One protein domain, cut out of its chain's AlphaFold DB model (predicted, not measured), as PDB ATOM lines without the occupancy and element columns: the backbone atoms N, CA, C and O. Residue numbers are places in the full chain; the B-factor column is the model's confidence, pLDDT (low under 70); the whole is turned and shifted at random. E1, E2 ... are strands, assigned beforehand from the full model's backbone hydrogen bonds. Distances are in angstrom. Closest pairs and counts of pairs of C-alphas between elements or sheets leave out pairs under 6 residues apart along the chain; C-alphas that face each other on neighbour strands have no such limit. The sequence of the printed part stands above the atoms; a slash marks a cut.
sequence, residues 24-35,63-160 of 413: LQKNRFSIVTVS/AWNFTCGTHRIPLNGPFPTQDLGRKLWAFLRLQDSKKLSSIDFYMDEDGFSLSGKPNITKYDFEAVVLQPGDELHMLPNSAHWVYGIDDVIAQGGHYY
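Overview. This is residues 24 to 35 and 63 to 160 of the 413 residues of the protein "Predicted protein" of Laccaria bicolor (strain S238N-H82 / ATCC MYA-4686) (UniProt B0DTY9). With little regular structure, the domain is two small three-stranded sheets, E3-E2-E5 and E4-E1-E6, loosely face to face, with long loops 73 to 86 and 95 to 122 at opposite ends. The 110 printed residues hold six strands, E1 to E6 in chain order, and no named helix; both sheets are antiparallel, and the class is all strand, with 35 residues in named elements. It is only just compact, close to loose: radius of gyration of the C-alphas 15.6 A, spans 47 by 32 by 29 A.

Along the chain. E2, residues 87 to 94, spans 22.8 A from (-42.316, 14.734, 27.056); E3, 123 to 130, spans 22.4 A. E5 is 144 to 148, E1 68 to 72, E4 135 to 138, and E6 155 to 159, ending at (-27.179, 29.280, 25.052).

Arrangement. Hairpin E2 and E3 has N 91 and O 126 at 2.8 A; E2 and E5, N 90 and O 145 at 2.9 A. E1 is the inner strand between E4, N 71 and O 136 at 2.9 A, and E6, N 70 and O 157 at 2.8 A. E2 and E4 are apart.

Size, cuts and confidence. Residues 36 to 62 are cut out, a 25.0 A gap between C-alphas 35 and 63. Links E1 to E2 and E2 to E3 are long. Confidence is under 70 in 38 residues, among them 24 to 35.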
ATOM      1  N   LEU A  24     -39.461   9.007  45.538       25.78
ATOM      2  CA  LEU A  24     -38.825   9.963  46.440       25.78
ATOM      3  C   LEU A  24     -39.275  11.369  46.045       25.78
ATOM      4  O   LEU A  24     -38.675  12.021  45.195       25.78
ATOM      5  N   GLN A  25     -40.346  11.849  46.680       25.39
ATOM      6  CA  GLN A  25     -40.721  13.259  46.623       25.39
ATOM      7  C   GLN A  25     -39.671  14.090  47.371       25.39
ATOM      8  O   GLN A  25     -39.725  14.256  48.590       25.39
ATOM      9  N   LYS A  26     -38.721  14.658  46.633       24.62
ATOM     10  CA  LYS A  26     -37.981  15.843  47.068       24.62
ATOM     11  C   LYS A  26     -38.222  16.939  46.038       24.62
ATOM     12  O   LYS A  26     -37.648  16.906  44.965       24.62
ATOM     13  N   ASN A  27     -39.089  17.888  46.399       28.27
ATOM     14  CA  ASN A  27     -39.367  19.151  45.706       28.27
ATOM     15  C   ASN A  27     -39.653  19.051  44.191       28.27
ATOM     16  O   ASN A  27     -38.741  19.049  43.381       28.27
ATOM     17  N   ARG A  28     -40.945  19.070  43.825       29.77
ATOM     18  CA  ARG A  28     -41.509  19.360  42.481       29.77
ATOM     19  C   ARG A  28     -40.947  18.620  41.249       29.77
ATOM     20  O   ARG A  28     -41.332  18.976  40.147       29.77
ATOM     21  N   PHE A  29     -40.154  17.565  41.403       27.25
ATOM     22  CA  PHE A  29     -39.752  16.705  40.290       27.25
ATOM     23  C   PHE A  29     -40.029  15.239  40.627       27.25
ATOM     24  O   PHE A  29     -39.669  14.758  41.702       27.25
ATOM     25  N   SER A  30     -40.694  14.533  39.712       29.83
ATOM     26  CA  SER A  30     -40.847  13.079  39.775       29.83
ATOM     27  C   SER A  30     -39.672  12.445  39.039       29.83
ATOM     28  O   SER A  30     -39.638  12.451  37.812       29.83
ATOM     29  N   ILE A  31     -38.703  11.917  39.786       30.27
ATOM     30  CA  ILE A  31     -37.637  11.081  39.228       30.27
ATOM     31  C   ILE A  31     -38.225   9.684  39.038       30.27
ATOM     32  O   ILE A  31     -38.653   9.058  40.009       30.27
ATOM     33  N   VAL A  32     -38.272   9.206  37.795       33.34
ATOM     34  CA  VAL A  32     -38.746   7.854  37.476       33.34
ATOM     35  C   VAL A  32     -37.541   6.993  37.123       33.34
ATOM     36  O   VAL A  32     -36.865   7.233  36.127       33.34
ATOM     37  N   THR A  33     -37.278   5.963  37.927       29.59
ATOM     38  CA  THR A  33     -36.342   4.894  37.564       29.59
ATOM     39  C   THR A  33     -37.076   3.925  36.639       29.59
ATOM     40  O   THR A  33     -37.985   3.223  37.078       29.59
ATOM     41  N   VAL A  34     -36.731   3.912  35.350       32.81
ATOM     42  CA  VAL A  34     -37.402   3.057  34.357       32.81
ATOM     43  C   VAL A  34     -36.680   1.710  34.269       32.81
ATOM     44  O   VAL A  34     -35.478   1.660  34.007       32.81
ATOM     45  N   SER A  35     -37.402   0.600  34.472       30.67
ATOM     46  CA  SER A  35     -36.861  -0.742  34.216       30.67
ATOM     47  C   SER A  35     -36.860  -1.031  32.707       30.67
ATOM     48  O   SER A  35     -37.822  -0.751  31.997       30.67
ATOM     49  N   ALA A  63     -29.149  16.493  18.173       39.16
ATOM     50  CA  ALA A  63     -27.799  16.675  18.738       39.16
ATOM     51  C   ALA A  63     -27.182  18.081  18.899       39.16
ATOM     52  O   ALA A  63     -26.276  18.505  18.177       39.16
ATOM     53  N   TRP A  64     -27.542  18.722  20.012       58.88
ATOM     54  CA  TRP A  64     -26.927  19.954  20.515       58.88
ATOM     55  C   TRP A  64     -26.084  19.676  21.764       58.88
ATOM     56  O   TRP A  64     -26.371  20.154  22.859       58.88
ATOM     57  N   ASN A  65     -25.033  18.872  21.609       62.19
ATOM     58  CA  ASN A  65     -24.266  18.334  22.737       62.19
ATOM     59  C   ASN A  65     -23.210  19.297  23.305       62.19
ATOM     60  O   ASN A  65     -22.361  18.857  24.054       62.19
ATOM     61  N   PHE A  66     -23.175  20.592  22.994       71.81
ATOM     62  CA  PHE A  66     -22.128  21.479  23.547       71.81
ATOM     63  C   PHE A  66     -22.617  22.842  24.022       71.81
ATOM     64  O   PHE A  66     -21.821  23.664  24.450       71.81
ATOM     65  N   THR A  67     -23.924  23.088  23.984       76.00
ATOM     66  CA  THR A  67     -24.537  24.298  24.547       76.00
ATOM     67  C   THR A  67     -25.447  23.914  25.700       76.00
ATOM     68  O   THR A  67     -25.886  22.768  25.798       76.00
ATOM     69  N   CYS A  68     -25.744  24.868  26.578       81.12
ATOM     70  CA  CYS A  68     -26.832  24.683  27.527       81.12
ATOM     71  C   CYS A  68     -28.156  24.642  26.754       81.12
ATOM     72  O   CYS A  68     -28.316  25.359  25.763       81.12
ATOM     73  N   GLY A  69     -29.104  23.829  27.209       80.44
ATOM     74  CA  GLY A  69     -30.457  23.777  26.657       80.44
ATOM     75  C   GLY A  69     -31.480  24.305  27.655       80.44
ATOM     76  O   GLY A  69     -31.369  24.048  28.848       80.44
ATOM     77  N   THR A  70     -32.494  25.004  27.166       81.69
ATOM     78  CA  THR A  70     -33.717  25.318  27.915       81.69
ATOM     79  C   THR A  70     -34.892  24.722  27.169       81.69
ATOM     80  O   THR A  70     -34.991  24.897  25.957       81.69
ATOM     81  N   HIS A  71     -35.761  23.998  27.867       80.94
ATOM     82  CA  HIS A  71     -36.959  23.411  27.282       80.94
ATOM     83  C   HIS A  71     -38.121  23.556  28.245       80.94
ATOM     84  O   HIS A  71     -38.031  23.165  29.401       80.94
ATOM     85  N   ARG A  72     -39.224  24.099  27.757       82.88
ATOM     86  CA  ARG A  72     -40.415  24.405  28.529       82.88
ATOM     87  C   ARG A  72     -41.639  23.899  27.794       82.88
ATOM     88  O   ARG A  72     -41.785  24.128  26.595       82.88
ATOM     89  N   ILE A  73     -42.561  23.285  28.524       77.81
ATOM     90  CA  ILE A  73     -43.914  23.047  28.019       77.81
ATOM     91  C   ILE A  73     -44.778  24.177  28.588       77.81
ATOM     92  O   ILE A  73     -44.960  24.250  29.805       77.81
ATOM     93  N   PRO A  74     -45.237  25.142  27.775       70.19
ATOM     94  CA  PRO A  74     -45.990  26.278  28.295       70.19
ATOM     95  C   PRO A  74     -47.304  25.796  28.919       70.19
ATOM     96  O   PRO A  74     -47.941  24.913  28.371       70.19
ATOM     97  N   LEU A  75     -47.740  26.394  30.034       71.44
ATOM     98  CA  LEU A  75     -49.057  26.100  30.633       71.44
ATOM     99  C   LEU A  75     -50.219  26.479  29.707       71.44
ATOM    100  O   LEU A  75     -51.263  25.842  29.736       71.44
ATOM    101  N   ASN A  76     -50.029  27.531  28.907       66.31
ATOM    102  CA  ASN A  76     -51.003  28.039  27.953       66.31
ATOM    103  C   ASN A  76     -50.288  28.247  26.617       66.31
ATOM    104  O   ASN A  76     -49.387  29.085  26.521       66.31
ATOM    105  N   GLY A  77     -50.660  27.474  25.600       57.41
ATOM    106  CA  GLY A  77     -50.201  27.689  24.231       57.41
ATOM    107  C   GLY A  77     -51.052  28.744  23.511       57.41
ATOM    108  O   GLY A  77     -52.186  29.000  23.912       57.41
ATOM    109  N   PRO A  78     -50.554  29.340  22.413       56.44
ATOM    110  CA  PRO A  78     -51.370  30.193  21.540       56.44
ATOM    111  C   PRO A  78     -52.495  29.417  20.831       56.44
ATOM    112  O   PRO A  78     -53.368  30.026  20.215       56.44
ATOM    113  N   PHE A  79     -52.483  28.084  20.919       56.44
ATOM    114  CA  PHE A  79     -53.504  27.203  20.375       56.44
ATOM    115  C   PHE A  79     -54.377  26.645  21.508       56.44
ATOM    116  O   PHE A  79     -53.838  26.230  22.535       56.44
ATOM    117  N   PRO A  80     -55.711  26.607  21.339       51.88
ATOM    118  CA  PRO A  80     -56.650  26.085  22.326       51.88
ATOM    119  C   PRO A  80     -56.672  24.548  22.306       51.88
ATOM    120  O   PRO A  80     -57.722  23.933  22.140       51.88
ATOM    121  N   THR A  81     -55.512  23.910  22.427       50.50
ATOM    122  CA  THR A  81     -55.426  22.471  22.676       50.50
ATOM    123  C   THR A  81     -55.520  22.286  24.184       50.50
ATOM    124  O   THR A  81     -54.589  22.618  24.912       50.50
ATOM    125  N   GLN A  82     -56.684  21.833  24.659       50.06
ATOM    126  CA  GLN A  82     -56.935  21.558  26.080       50.06
ATOM    127  C   GLN A  82     -56.022  20.458  26.647       50.06
ATOM    128  O   GLN A  82     -55.875  20.372  27.862       50.06
ATOM    129  N   ASP A  83     -55.337  19.716  25.774       52.62
ATOM    130  CA  ASP A  83     -54.362  18.691  26.117       52.62
ATOM    131  C   ASP A  83     -52.981  19.130  25.618       52.62
ATOM    132  O   ASP A  83     -52.610  18.918  24.464       52.62
ATOM    133  N   LEU A  84     -52.217  19.811  26.470       64.06
ATOM    134  CA  LEU A  84     -50.781  19.947  26.245       64.06
ATOM    135  C   LEU A  84     -50.127  18.663  26.760       64.06
ATOM    136  O   LEU A  84     -50.177  18.375  27.956       64.06
ATOM    137  N   GLY A  85     -49.571  17.875  25.841       78.12
ATOM    138  CA  GLY A  85     -48.966  16.586  26.142       78.12
ATOM    139  C   GLY A  85     -47.689  16.647  26.973       78.12
ATOM    140  O   GLY A  85     -47.168  17.715  27.306       78.12
ATOM    141  N   ARG A  86     -47.161  15.470  27.304       86.69
ATOM    142  CA  ARG A  86     -45.944  15.291  28.102       86.69
ATOM    143  C   ARG A  86     -44.774  14.831  27.247       86.69
ATOM    144  O   ARG A  86     -44.936  14.145  26.236       86.69
ATOM    145  N   LYS A  87     -43.564  15.144  27.710       87.06
ATOM    146  CA  LYS A  87     -42.316  14.734  27.056       87.06
ATOM    147  C   LYS A  87     -41.363  14.105  28.066       87.06
ATOM    148  O   LYS A  87     -41.075  14.707  29.094       87.06
ATOM    149  N   LEU A  88     -40.860  12.911  27.779       86.00
ATOM    150  CA  LEU A  88     -39.782  12.282  28.538       86.00
ATOM    151  C   LEU A  88     -38.436  12.796  28.017       86.00
ATOM    152  O   LEU A  88     -38.151  12.691  26.826       86.00
ATOM    153  N   TRP A  89     -37.602  13.297  28.918       88.38
ATOM    154  CA  TRP A  89     -36.181  13.529  28.695       88.38
ATOM    155  C   TRP A  89     -35.388  12.486  29.458       88.38
ATOM    156  O   TRP A  89     -35.590  12.330  30.658       88.38
ATOM    157  N   ALA A  90     -34.466  11.807  28.793       83.81
ATOM    158  CA  ALA A  90     -33.592  10.843  29.435       83.81
ATOM    159  C   ALA A  90     -32.133  11.185  29.154       83.81
ATOM    160  O   ALA A  90     -31.729  11.393  28.011       83.81
ATOM    161  N   PHE A  91     -31.348  11.237  30.220       84.06
ATOM    162  CA  PHE A  91     -29.939  11.581  30.228       84.06
ATOM    163  C   PHE A  91     -29.113  10.343  30.514       84.06
ATOM    164  O   PHE A  91     -29.396   9.598  31.454       84.06
ATOM    165  N   LEU A  92     -28.064  10.151  29.726       80.12
ATOM    166  CA  LEU A  92     -27.099   9.093  29.961       80.12
ATOM    167  C   LEU A  92     -26.173   9.519  31.109       80.12
ATOM    168  O   LEU A  92     -25.457  10.519  31.017       80.12
ATOM    169  N   ARG A  93     -26.197   8.761  32.203       73.38
ATOM    170  CA  ARG A  93     -25.309   8.904  33.361       73.38
ATOM    171  C   ARG A  93     -24.343   7.720  33.390       73.38
ATOM    172  O   ARG A  93     -24.640   6.644  32.885       73.38
ATOM    173  N   LEU A  94     -23.159   7.902  33.957       66.69
ATOM    174  CA  LEU A  94     -22.186   6.816  34.109       66.69
ATOM    175  C   LEU A  94     -22.229   6.255  35.523       66.69
ATOM    176  O   LEU A  94     -22.313   7.027  36.476       66.69
ATOM    177  N   GLN A  95     -22.117   4.929  35.635       61.00
ATOM    178  CA  GLN A  95     -22.066   4.241  36.926       61.00
ATOM    179  C   GLN A  95     -20.647   4.130  37.508       61.00
ATOM    180  O   GLN A  95     -20.548   4.104  38.726       61.00
ATOM    181  N   ASP A  96     -19.563   4.140  36.706       54.91
ATOM    182  CA  ASP A  96     -18.187   4.298  37.228       54.91
ATOM    183  C   ASP A  96     -17.088   4.589  36.163       54.91
ATOM    184  O   ASP A  96     -17.134   4.138  35.016       54.91
ATOM    185  N   SER A  97     -16.035   5.303  36.591       56.88
ATOM    186  CA  SER A  97     -14.725   5.619  35.953       56.88
ATOM    187  C   SER A  97     -14.636   6.507  34.698       56.88
ATOM    188  O   SER A  97     -13.700   7.305  34.614       56.88
ATOM    189  N   LYS A  98     -15.552   6.434  33.725       64.06
ATOM    190  CA  LYS A  98     -15.475   7.295  32.525       64.06
ATOM    191  C   LYS A  98     -16.310   8.553  32.733       64.06
ATOM    192  O   LYS A  98     -17.449   8.472  33.166       64.06
ATOM    193  N   LYS A  99     -15.744   9.727  32.453       77.44
ATOM    194  CA  LYS A  99     -16.452  11.019  32.493       77.44
ATOM    195  C   LYS A  99     -16.882  11.406  31.080       77.44
ATOM    196  O   LYS A  99     -16.252  10.974  30.121       77.44
ATOM    197  N   LEU A 100     -17.874  12.289  30.952       79.69
ATOM    198  CA  LEU A 100     -18.212  12.938  29.673       79.69
ATOM    199  C   LEU A 100     -17.046  13.741  29.082       79.69
ATOM    200  O   LEU A 100     -17.094  14.108  27.922       79.69
ATOM    201  N   SER A 101     -15.999  14.006  29.863       82.06
ATOM    202  CA  SER A 101     -14.747  14.572  29.378       82.06
ATOM    203  C   SER A 101     -13.818  13.540  28.730       82.06
ATOM    204  O   SER A 101     -12.802  13.921  28.165       82.06
ATOM    205  N   SER A 102     -14.084  12.238  28.851       85.94
ATOM    206  CA  SER A 102     -13.215  11.193  28.310       85.94
ATOM    207  C   SER A 102     -13.403  11.055  26.807       85.94
ATOM    208  O   SER A 102     -14.522  10.876  26.331       85.94
ATOM    209  N   ILE A 103     -12.296  11.027  26.066       85.88
ATOM    210  CA  ILE A 103     -12.317  10.811  24.613       85.88
ATOM    211  C   ILE A 103     -12.866   9.426  24.232       85.88
ATOM    212  O   ILE A 103     -13.373   9.234  23.131       85.88
ATOM    213  N   ASP A 104     -12.837   8.472  25.164       85.19
ATOM    214  CA  ASP A 104     -13.328   7.112  24.951       85.19
ATOM    215  C   ASP A 104     -14.836   6.968  25.195       85.19
ATOM    216  O   ASP A 104     -15.383   5.889  24.966       85.19
ATOM    217  N   PHE A 105     -15.517   8.021  25.669       83.31
ATOM    218  CA  PHE A 105     -16.921   7.948  26.083       83.31
ATOM    219  C   PHE A 105     -17.833   7.456  24.951       83.31
ATOM    220  O   PHE A 105     -18.474   6.416  25.064       83.31
ATOM    221  N   TYR A 106     -17.822   8.155  23.819       81.69
ATOM    222  CA  TYR A 106     -18.622   7.799  22.642       81.69
ATOM    223  C   TYR A 106     -17.989   6.684  21.788       81.69
ATOM    224  O   TYR A 106     -18.533   6.315  20.751       81.69
ATOM    225  N   MET A 107     -16.828   6.166  22.203       81.44
ATOM    226  CA  MET A 107     -16.029   5.176  21.469       81.44
ATOM    227  C   MET A 107     -16.146   3.757  22.046       81.44
ATOM    228  O   MET A 107     -15.518   2.832  21.517       81.44
ATOM    229  N   ASP A 108     -16.876   3.586  23.151       79.62
ATOM    230  CA  ASP A 108     -17.063   2.316  23.859       79.62
ATOM    231  C   ASP A 108     -18.056   1.413  23.116       79.62
ATOM    232  O   ASP A 108     -19.257   1.466  23.359       79.62
ATOM    233  N   GLU A 109     -17.548   0.578  22.209       73.44
ATOM    234  CA  GLU A 109     -18.354  -0.296  21.330       73.44
ATOM    235  C   GLU A 109     -19.226  -1.287  22.106       73.44
ATOM    236  O   GLU A 109     -20.324  -1.639  21.685       73.44
ATOM    237  N   ASP A 110     -18.747  -1.700  23.278       72.44
ATOM    238  CA  ASP A 110     -19.414  -2.654  24.161       72.44
ATOM    239  C   ASP A 110     -20.466  -1.989  25.067       72.44
ATOM    240  O   ASP A 110     -20.998  -2.621  25.991       72.44
ATOM    241  N   GLY A 111     -20.670  -0.681  24.911       71.75
ATOM    242  CA  GLY A 111     -21.279   0.158  25.925       71.75
ATOM    243  C   GLY A 111     -22.217   1.225  25.383       71.75
ATOM    244  O   GLY A 111     -23.408   1.211  25.704       71.75
ATOM    245  N   PHE A 112     -21.676   2.147  24.593       75.31
ATOM    246  CA  PHE A 112     -22.411   3.236  23.970       75.31
ATOM    247  C   PHE A 112     -23.042   2.768  22.653       75.31
ATOM    248  O   PHE A 112     -22.398   2.118  21.831       75.31
ATOM    249  N   SER A 113     -24.309   3.112  22.433       70.25
ATOM    250  CA  SER A 113     -25.017   2.795  21.195       70.25
ATOM    251  C   SER A 113     -25.971   3.922  20.820       70.25
ATOM    252  O   SER A 113     -26.703   4.419  21.672       70.25
ATOM    253  N   LEU A 114     -25.961   4.309  19.540       67.06
ATOM    254  CA  LEU A 114     -26.874   5.317  18.981       67.06
ATOM    255  C   LEU A 114     -28.242   4.732  18.616       67.06
ATOM    256  O   LEU A 114     -29.247   5.428  18.668       67.06
ATOM    257  N   SER A 115     -28.270   3.461  18.210       64.88
ATOM    258  CA  SER A 115     -29.450   2.799  17.639       64.88
ATOM    259  C   SER A 115     -29.909   1.579  18.437       64.88
ATOM    260  O   SER A 115     -30.877   0.924  18.060       64.88
ATOM    261  N   GLY A 116     -29.189   1.223  19.500       62.41
ATOM    262  CA  GLY A 116     -29.455   0.057  20.331       62.41
ATOM    263  C   GLY A 116     -29.493   0.411  21.811       62.41
ATOM    264  O   GLY A 116     -29.170   1.525  22.216       62.41
ATOM    265  N   LYS A 117     -29.882  -0.564  22.634       65.56
ATOM    266  CA  LYS A 117     -29.881  -0.429  24.092       65.56
ATOM    267  C   LYS A 117     -28.433  -0.297  24.587       65.56
ATOM    268  O   LYS A 117     -27.671  -1.251  24.405       65.56
ATOM    269  N   PRO A 118     -28.047   0.820  25.232       68.19
ATOM    270  CA  PRO A 118     -26.736   0.920  25.860       68.19
ATOM    271  C   PRO A 118     -26.575  -0.161  26.922       68.19
ATOM    272  O   PRO A 118     -27.552  -0.627  27.521       68.19
ATOM    273  N   ASN A 119     -25.338  -0.585  27.158       68.50
ATOM    274  CA  ASN A 119     -25.081  -1.634  28.131       68.50
ATOM    275  C   ASN A 119     -25.416  -1.133  29.545       68.50
ATOM    276  O   ASN A 119     -24.672  -0.352  30.133       68.50
ATOM    277  N   ILE A 120     -26.523  -1.626  30.101       66.31
ATOM    278  CA  ILE A 120     -27.058  -1.219  31.411       66.31
ATOM    279  C   ILE A 120     -26.130  -1.533  32.591       66.31
ATOM    280  O   ILE A 120     -26.363  -1.051  33.689       66.31
ATOM    281  N   THR A 121     -25.092  -2.353  32.389       67.12
ATOM    282  CA  THR A 121     -24.063  -2.593  33.418       67.12
ATOM    283  C   THR A 121     -22.956  -1.537  33.415       67.12
ATOM    284  O   THR A 121     -22.127  -1.523  34.317       67.12
ATOM    285  N   LYS A 122     -22.929  -0.663  32.399       68.50
ATOM    286  CA  LYS A 122     -21.922   0.393  32.211       68.50
ATOM    287  C   LYS A 122     -22.521   1.801  32.277       68.50
ATOM    288  O   LYS A 122     -21.837   2.736  32.695       68.50
ATOM    289  N   TYR A 123     -23.779   1.946  31.867       72.94
ATOM    290  CA  TYR A 123     -24.482   3.223  31.811       72.94
ATOM    291  C   TYR A 123     -25.763   3.175  32.632       72.94
ATOM    292  O   TYR A 123     -26.504   2.194  32.597       72.94
ATOM    293  N   ASP A 124     -26.017   4.278  33.318       75.06
ATOM    294  CA  ASP A 124     -27.256   4.568  34.016       75.06
ATOM    295  C   ASP A 124     -28.065   5.609  33.234       75.06
ATOM    296  O   ASP A 124     -27.545   6.307  32.357       75.06
ATOM    297  N   PHE A 125     -29.346   5.728  33.554       76.88
ATOM    298  CA  PHE A 125     -30.233   6.702  32.941       76.88
ATOM    299  C   PHE A 125     -30.957   7.494  34.009       76.88
ATOM    300  O   PHE A 125     -31.625   6.944  34.881       76.88
ATOM    301  N   GLU A 126     -30.887   8.810  33.881       84.62
ATOM    302  CA  GLU A 126     -31.747   9.710  34.632       84.62
ATOM    303  C   GLU A 126     -32.834  10.215  33.693       84.62
ATOM    304  O   GLU A 126     -32.534  10.873  32.700       84.62
ATOM    305  N   ALA A 127     -34.091   9.884  33.984       85.62
ATOM    306  CA  ALA A 127     -35.221  10.306  33.174       85.62
ATOM    307  C   ALA A 127     -36.156  11.237  33.949       85.62
ATOM    308  O   ALA A 127     -36.478  11.006  35.118       85.62
ATOM    309  N   VAL A 128     -36.616  12.278  33.262       89.31
ATOM    310  CA  VAL A 128     -37.575  13.263  33.752       89.31
ATOM    311  C   VAL A 128     -38.732  13.366  32.767       89.31
ATOM    312  O   VAL A 128     -38.528  13.440  31.557       89.31
ATOM    313  N   VAL A 129     -39.962  13.361  33.275       90.69
ATOM    314  CA  VAL A 129     -41.156  13.636  32.466       90.69
ATOM    315  C   VAL A 129     -41.528  15.095  32.662       90.69
ATOM    316  O   VAL A 129     -41.864  15.492  33.775       90.69
ATOM    317  N   LEU A 130     -41.482  15.866  31.582       86.81
ATOM    318  CA  LEU A 130     -41.964  17.236  31.542       86.81
ATOM    319  C   LEU A 130     -43.459  17.246  31.248       86.81
ATOM    320  O   LEU A 130     -43.927  16.605  30.303       86.81
ATOM    321  N   GLN A 131     -44.183  18.006  32.055       88.94
ATOM    322  CA  GLN A 131     -45.608  18.276  31.945       88.94
ATOM    323  C   GLN A 131     -45.839  19.766  31.650       88.94
ATOM    324  O   GLN A 131     -44.914  20.577  31.773       88.94
ATOM    325  N   PRO A 132     -47.064  20.171  31.273       87.38
ATOM    326  CA  PRO A 132     -47.387  21.580  31.098       87.38
ATOM    327  C   PRO A 132     -47.058  22.410  32.342       87.38
ATOM    328  O   PRO A 132     -47.563  22.164  33.435       87.38
ATOM    329  N   GLY A 133     -46.220  23.424  32.153       82.06
ATOM    330  CA  GLY A 133     -45.701  24.289  33.209       82.06
ATOM    331  C   GLY A 133     -44.277  23.979  33.639       82.06
ATOM    332  O   GLY A 133     -43.659  24.850  34.251       82.06
ATOM    333  N   ASP A 134     -43.749  22.813  33.276       87.75
ATOM    334  CA  ASP A 134     -42.380  22.438  33.600       87.75
ATOM    335  C   ASP A 134     -41.373  23.120  32.668       87.75
ATOM    336  O   ASP A 134     -41.633  23.377  31.485       87.75
ATOM    337  N   GLU A 135     -40.193  23.379  33.226       85.06
ATOM    338  CA  GLU A 135     -39.024  23.899  32.529       85.06
ATOM    339  C   GLU A 135     -37.791  23.079  32.921       85.06
ATOM    340  O   GLU A 135     -37.566  22.764  34.091       85.06
ATOM    341  N   LEU A 136     -37.001  22.718  31.917       87.00
ATOM    342  CA  LEU A 136     -35.802  21.907  32.016       87.00
ATOM    343  C   LEU A 136     -34.602  22.709  31.521       87.00
ATOM    344  O   LEU A 136     -34.567  23.139  30.366       87.00
ATOM    345  N   HIS A 137     -33.591  22.831  32.381       85.75
ATOM    346  CA  HIS A 137     -32.283  23.378  32.032       85.75
ATOM    347  C   HIS A 137     -31.272  22.239  31.905       85.75
ATOM    348  O   HIS A 137     -30.986  21.530  32.868       85.75
ATOM    349  N   MET A 138     -30.732  22.064  30.705       86.94
ATOM    350  CA  MET A 138     -29.769  21.025  30.364       86.94
ATOM    351  C   MET A 138     -28.351  21.597  30.327       86.94
ATOM    352  O   MET A 138     -28.116  22.650  29.731       86.94
ATOM    353  N   LEU A 139     -27.405  20.872  30.923       85.75
ATOM    354  CA  LEU A 139     -25.980  21.195  30.860       85.75
ATOM    355  C   LEU A 139     -25.406  20.921  29.455       85.75
ATOM    356  O   LEU A 139     -25.873  20.001  28.777       85.75
ATOM    357  N   PRO A 140     -24.361  21.647  29.022       85.50
ATOM    358  CA  PRO A 140     -23.628  21.296  27.809       85.50
ATOM    359  C   PRO A 140     -22.961  19.920  27.959       85.50
ATOM    360  O   PRO A 140     -22.752  19.438  29.071       85.50
ATOM    361  N   ASN A 141     -22.644  19.269  26.837       85.06
ATOM    362  CA  ASN A 141     -22.072  17.914  26.796       85.06
ATOM    363  C   ASN A 141     -22.937  16.824  27.439       85.06
ATOM    364  O   ASN A 141     -22.446  15.740  27.731       85.06
ATOM    365  N   SER A 142     -24.240  17.065  27.602       84.38
ATOM    366  CA  SER A 142     -25.174  16.056  28.111       84.38
ATOM    367  C   SER A 142     -25.656  15.139  26.989       84.38
ATOM    368  O   SER A 142     -26.457  15.551  26.151       84.38
ATOM    369  N   ALA A 143     -25.220  13.879  26.994       82.19
ATOM    370  CA  ALA A 143     -25.792  12.848  26.133       82.19
ATOM    371  C   ALA A 143     -27.231  12.537  26.578       82.19
ATOM    372  O   ALA A 143     -27.465  12.157  27.728       82.19
ATOM    373  N   HIS A 144     -28.200  12.720  25.682       82.75
ATOM    374  CA  HIS A 144     -29.618  12.593  26.006       82.75
ATOM    375  C   HIS A 144     -30.438  12.077  24.824       82.75
ATOM    376  O   HIS A 144     -30.026  12.180  23.668       82.75
ATOM    377  N   TRP A 145     -31.625  11.560  25.125       79.44
ATOM    378  CA  TRP A 145     -32.682  11.285  24.158       79.44
ATOM    379  C   TRP A 145     -34.018  11.793  24.693       79.44
ATOM    380  O   TRP A 145     -34.184  12.039  25.891       79.44
ATOM    381  N   VAL A 146     -34.960  12.001  23.779       82.31
ATOM    382  CA  VAL A 146     -36.241  12.630  24.087       82.31
ATOM    383  C   VAL A 146     -37.360  11.843  23.428       82.31
ATOM    384  O   VAL A 146     -37.233  11.442  22.273       82.31
ATOM    385  N   TYR A 147     -38.459  11.647  24.149       83.56
ATOM    386  CA  TYR A 147     -39.622  10.910  23.671       83.56
ATOM    387  C   TYR A 147     -40.913  11.659  23.991       83.56
ATOM    388  O   TYR A 147     -41.140  12.068  25.130       83.56
ATOM    389  N   GLY A 148     -41.743  11.879  22.972       85.81
ATOM    390  CA  GLY A 148     -43.082  12.440  23.143       85.81
ATOM    391  C   GLY A 148     -44.013  11.364  23.682       85.81
ATOM    392  O   GLY A 148     -44.227  10.365  23.005       85.81
ATOM    393  N   ILE A 149     -44.518  11.551  24.902       86.31
ATOM    394  CA  ILE A 149     -45.476  10.619  25.511       86.31
ATOM    395  C   ILE A 149     -46.875  10.894  24.959       86.31
ATOM    396  O   ILE A 149     -47.601   9.962  24.633       86.31
ATOM    397  N   ASP A 150     -47.230  12.173  24.840       85.75
ATOM    398  CA  ASP A 150     -48.462  12.625  24.202       85.75
ATOM    399  C   ASP A 150     -48.129  13.723  23.170       85.75
ATOM    400  O   ASP A 150     -47.001  14.231  23.133       85.75
ATOM    401  N   ASP A 151     -49.106  14.116  22.348       83.25
ATOM    402  CA  ASP A 151     -48.956  15.233  21.410       83.25
ATOM    403  C   ASP A 151     -48.620  16.522  22.175       83.25
ATOM    404  O   ASP A 151     -49.414  17.035  22.969       83.25
ATOM    405  N   VAL A 152     -47.411  17.048  21.968       80.25
ATOM    406  CA  VAL A 152     -46.856  18.136  22.779       80.25
ATOM    407  C   VAL A 152     -46.248  19.233  21.916       80.25
ATOM    408  O   VAL A 152     -45.487  18.975  20.987       80.25
ATOM    409  N   ILE A 153     -46.535  20.484  22.282       81.75
ATOM    410  CA  ILE A 153     -45.816  21.658  21.783       81.75
ATOM    411  C   ILE A 153     -44.870  22.121  22.890       81.75
ATOM    412  O   ILE A 153     -45.314  22.573  23.946       81.75
ATOM    413  N   ALA A 154     -43.565  22.023  22.644       81.62
ATOM    414  CA  ALA A 154     -42.532  22.526  23.542       81.62
ATOM    415  C   ALA A 154     -41.898  23.801  22.972       81.62
ATOM    416  O   ALA A 154     -41.801  23.980  21.760       81.62
ATOM    417  N   GLN A 155     -41.453  24.687  23.856       81.50
ATOM    418  CA  GLN A 155     -40.620  25.839  23.528       81.50
ATOM    419  C   GLN A 155     -39.231  25.607  24.098       81.50
ATOM    420  O   GLN A 155     -39.100  25.139  25.224       81.50
ATOM    421  N   GLY A 156     -38.187  25.949  23.355       82.19
ATOM    422  CA  GLY A 156     -36.833  25.791  23.855       82.19
ATOM    423  C   GLY A 156     -35.825  26.676  23.152       82.19
ATOM    424  O   GLY A 156     -36.149  27.392  22.205       82.19
ATOM    425  N   GLY A 157     -34.598  26.633  23.652       78.62
ATOM    426  CA  GLY A 157     -33.485  27.394  23.112       78.62
ATOM    427  C   GLY A 157     -32.142  26.936  23.662       78.62
ATOM    428  O   GLY A 157     -32.065  26.283  24.706       78.62
ATOM    429  N   HIS A 158     -31.084  27.324  22.956       81.25
ATOM    430  CA  HIS A 158     -29.701  27.007  23.293       81.25
ATOM    431  C   HIS A 158     -28.915  28.266  23.644       81.25
ATOM    432  O   HIS A 158     -29.095  29.313  23.022       81.25
ATOM    433  N   TYR A 159     -28.021  28.163  24.626       78.62
ATOM    434  CA  TYR A 159     -27.179  29.280  25.052       78.62
ATOM    435  C   TYR A 159     -25.805  28.818  25.543       78.62
ATOM    436  O   TYR A 159     -25.606  27.665  25.932       78.62
ATOM    437  N   TYR A 160     -24.844  29.741  25.533       82.69
ATOM    438  CA  TYR A 160     -23.555  29.555  26.190       82.69
ATOM    439  C   TYR A 160     -23.591  30.159  27.587       82.69
ATOM    440  O   TYR A 160     -24.112  31.253  27.785       82.69
TER     441      TYR A 160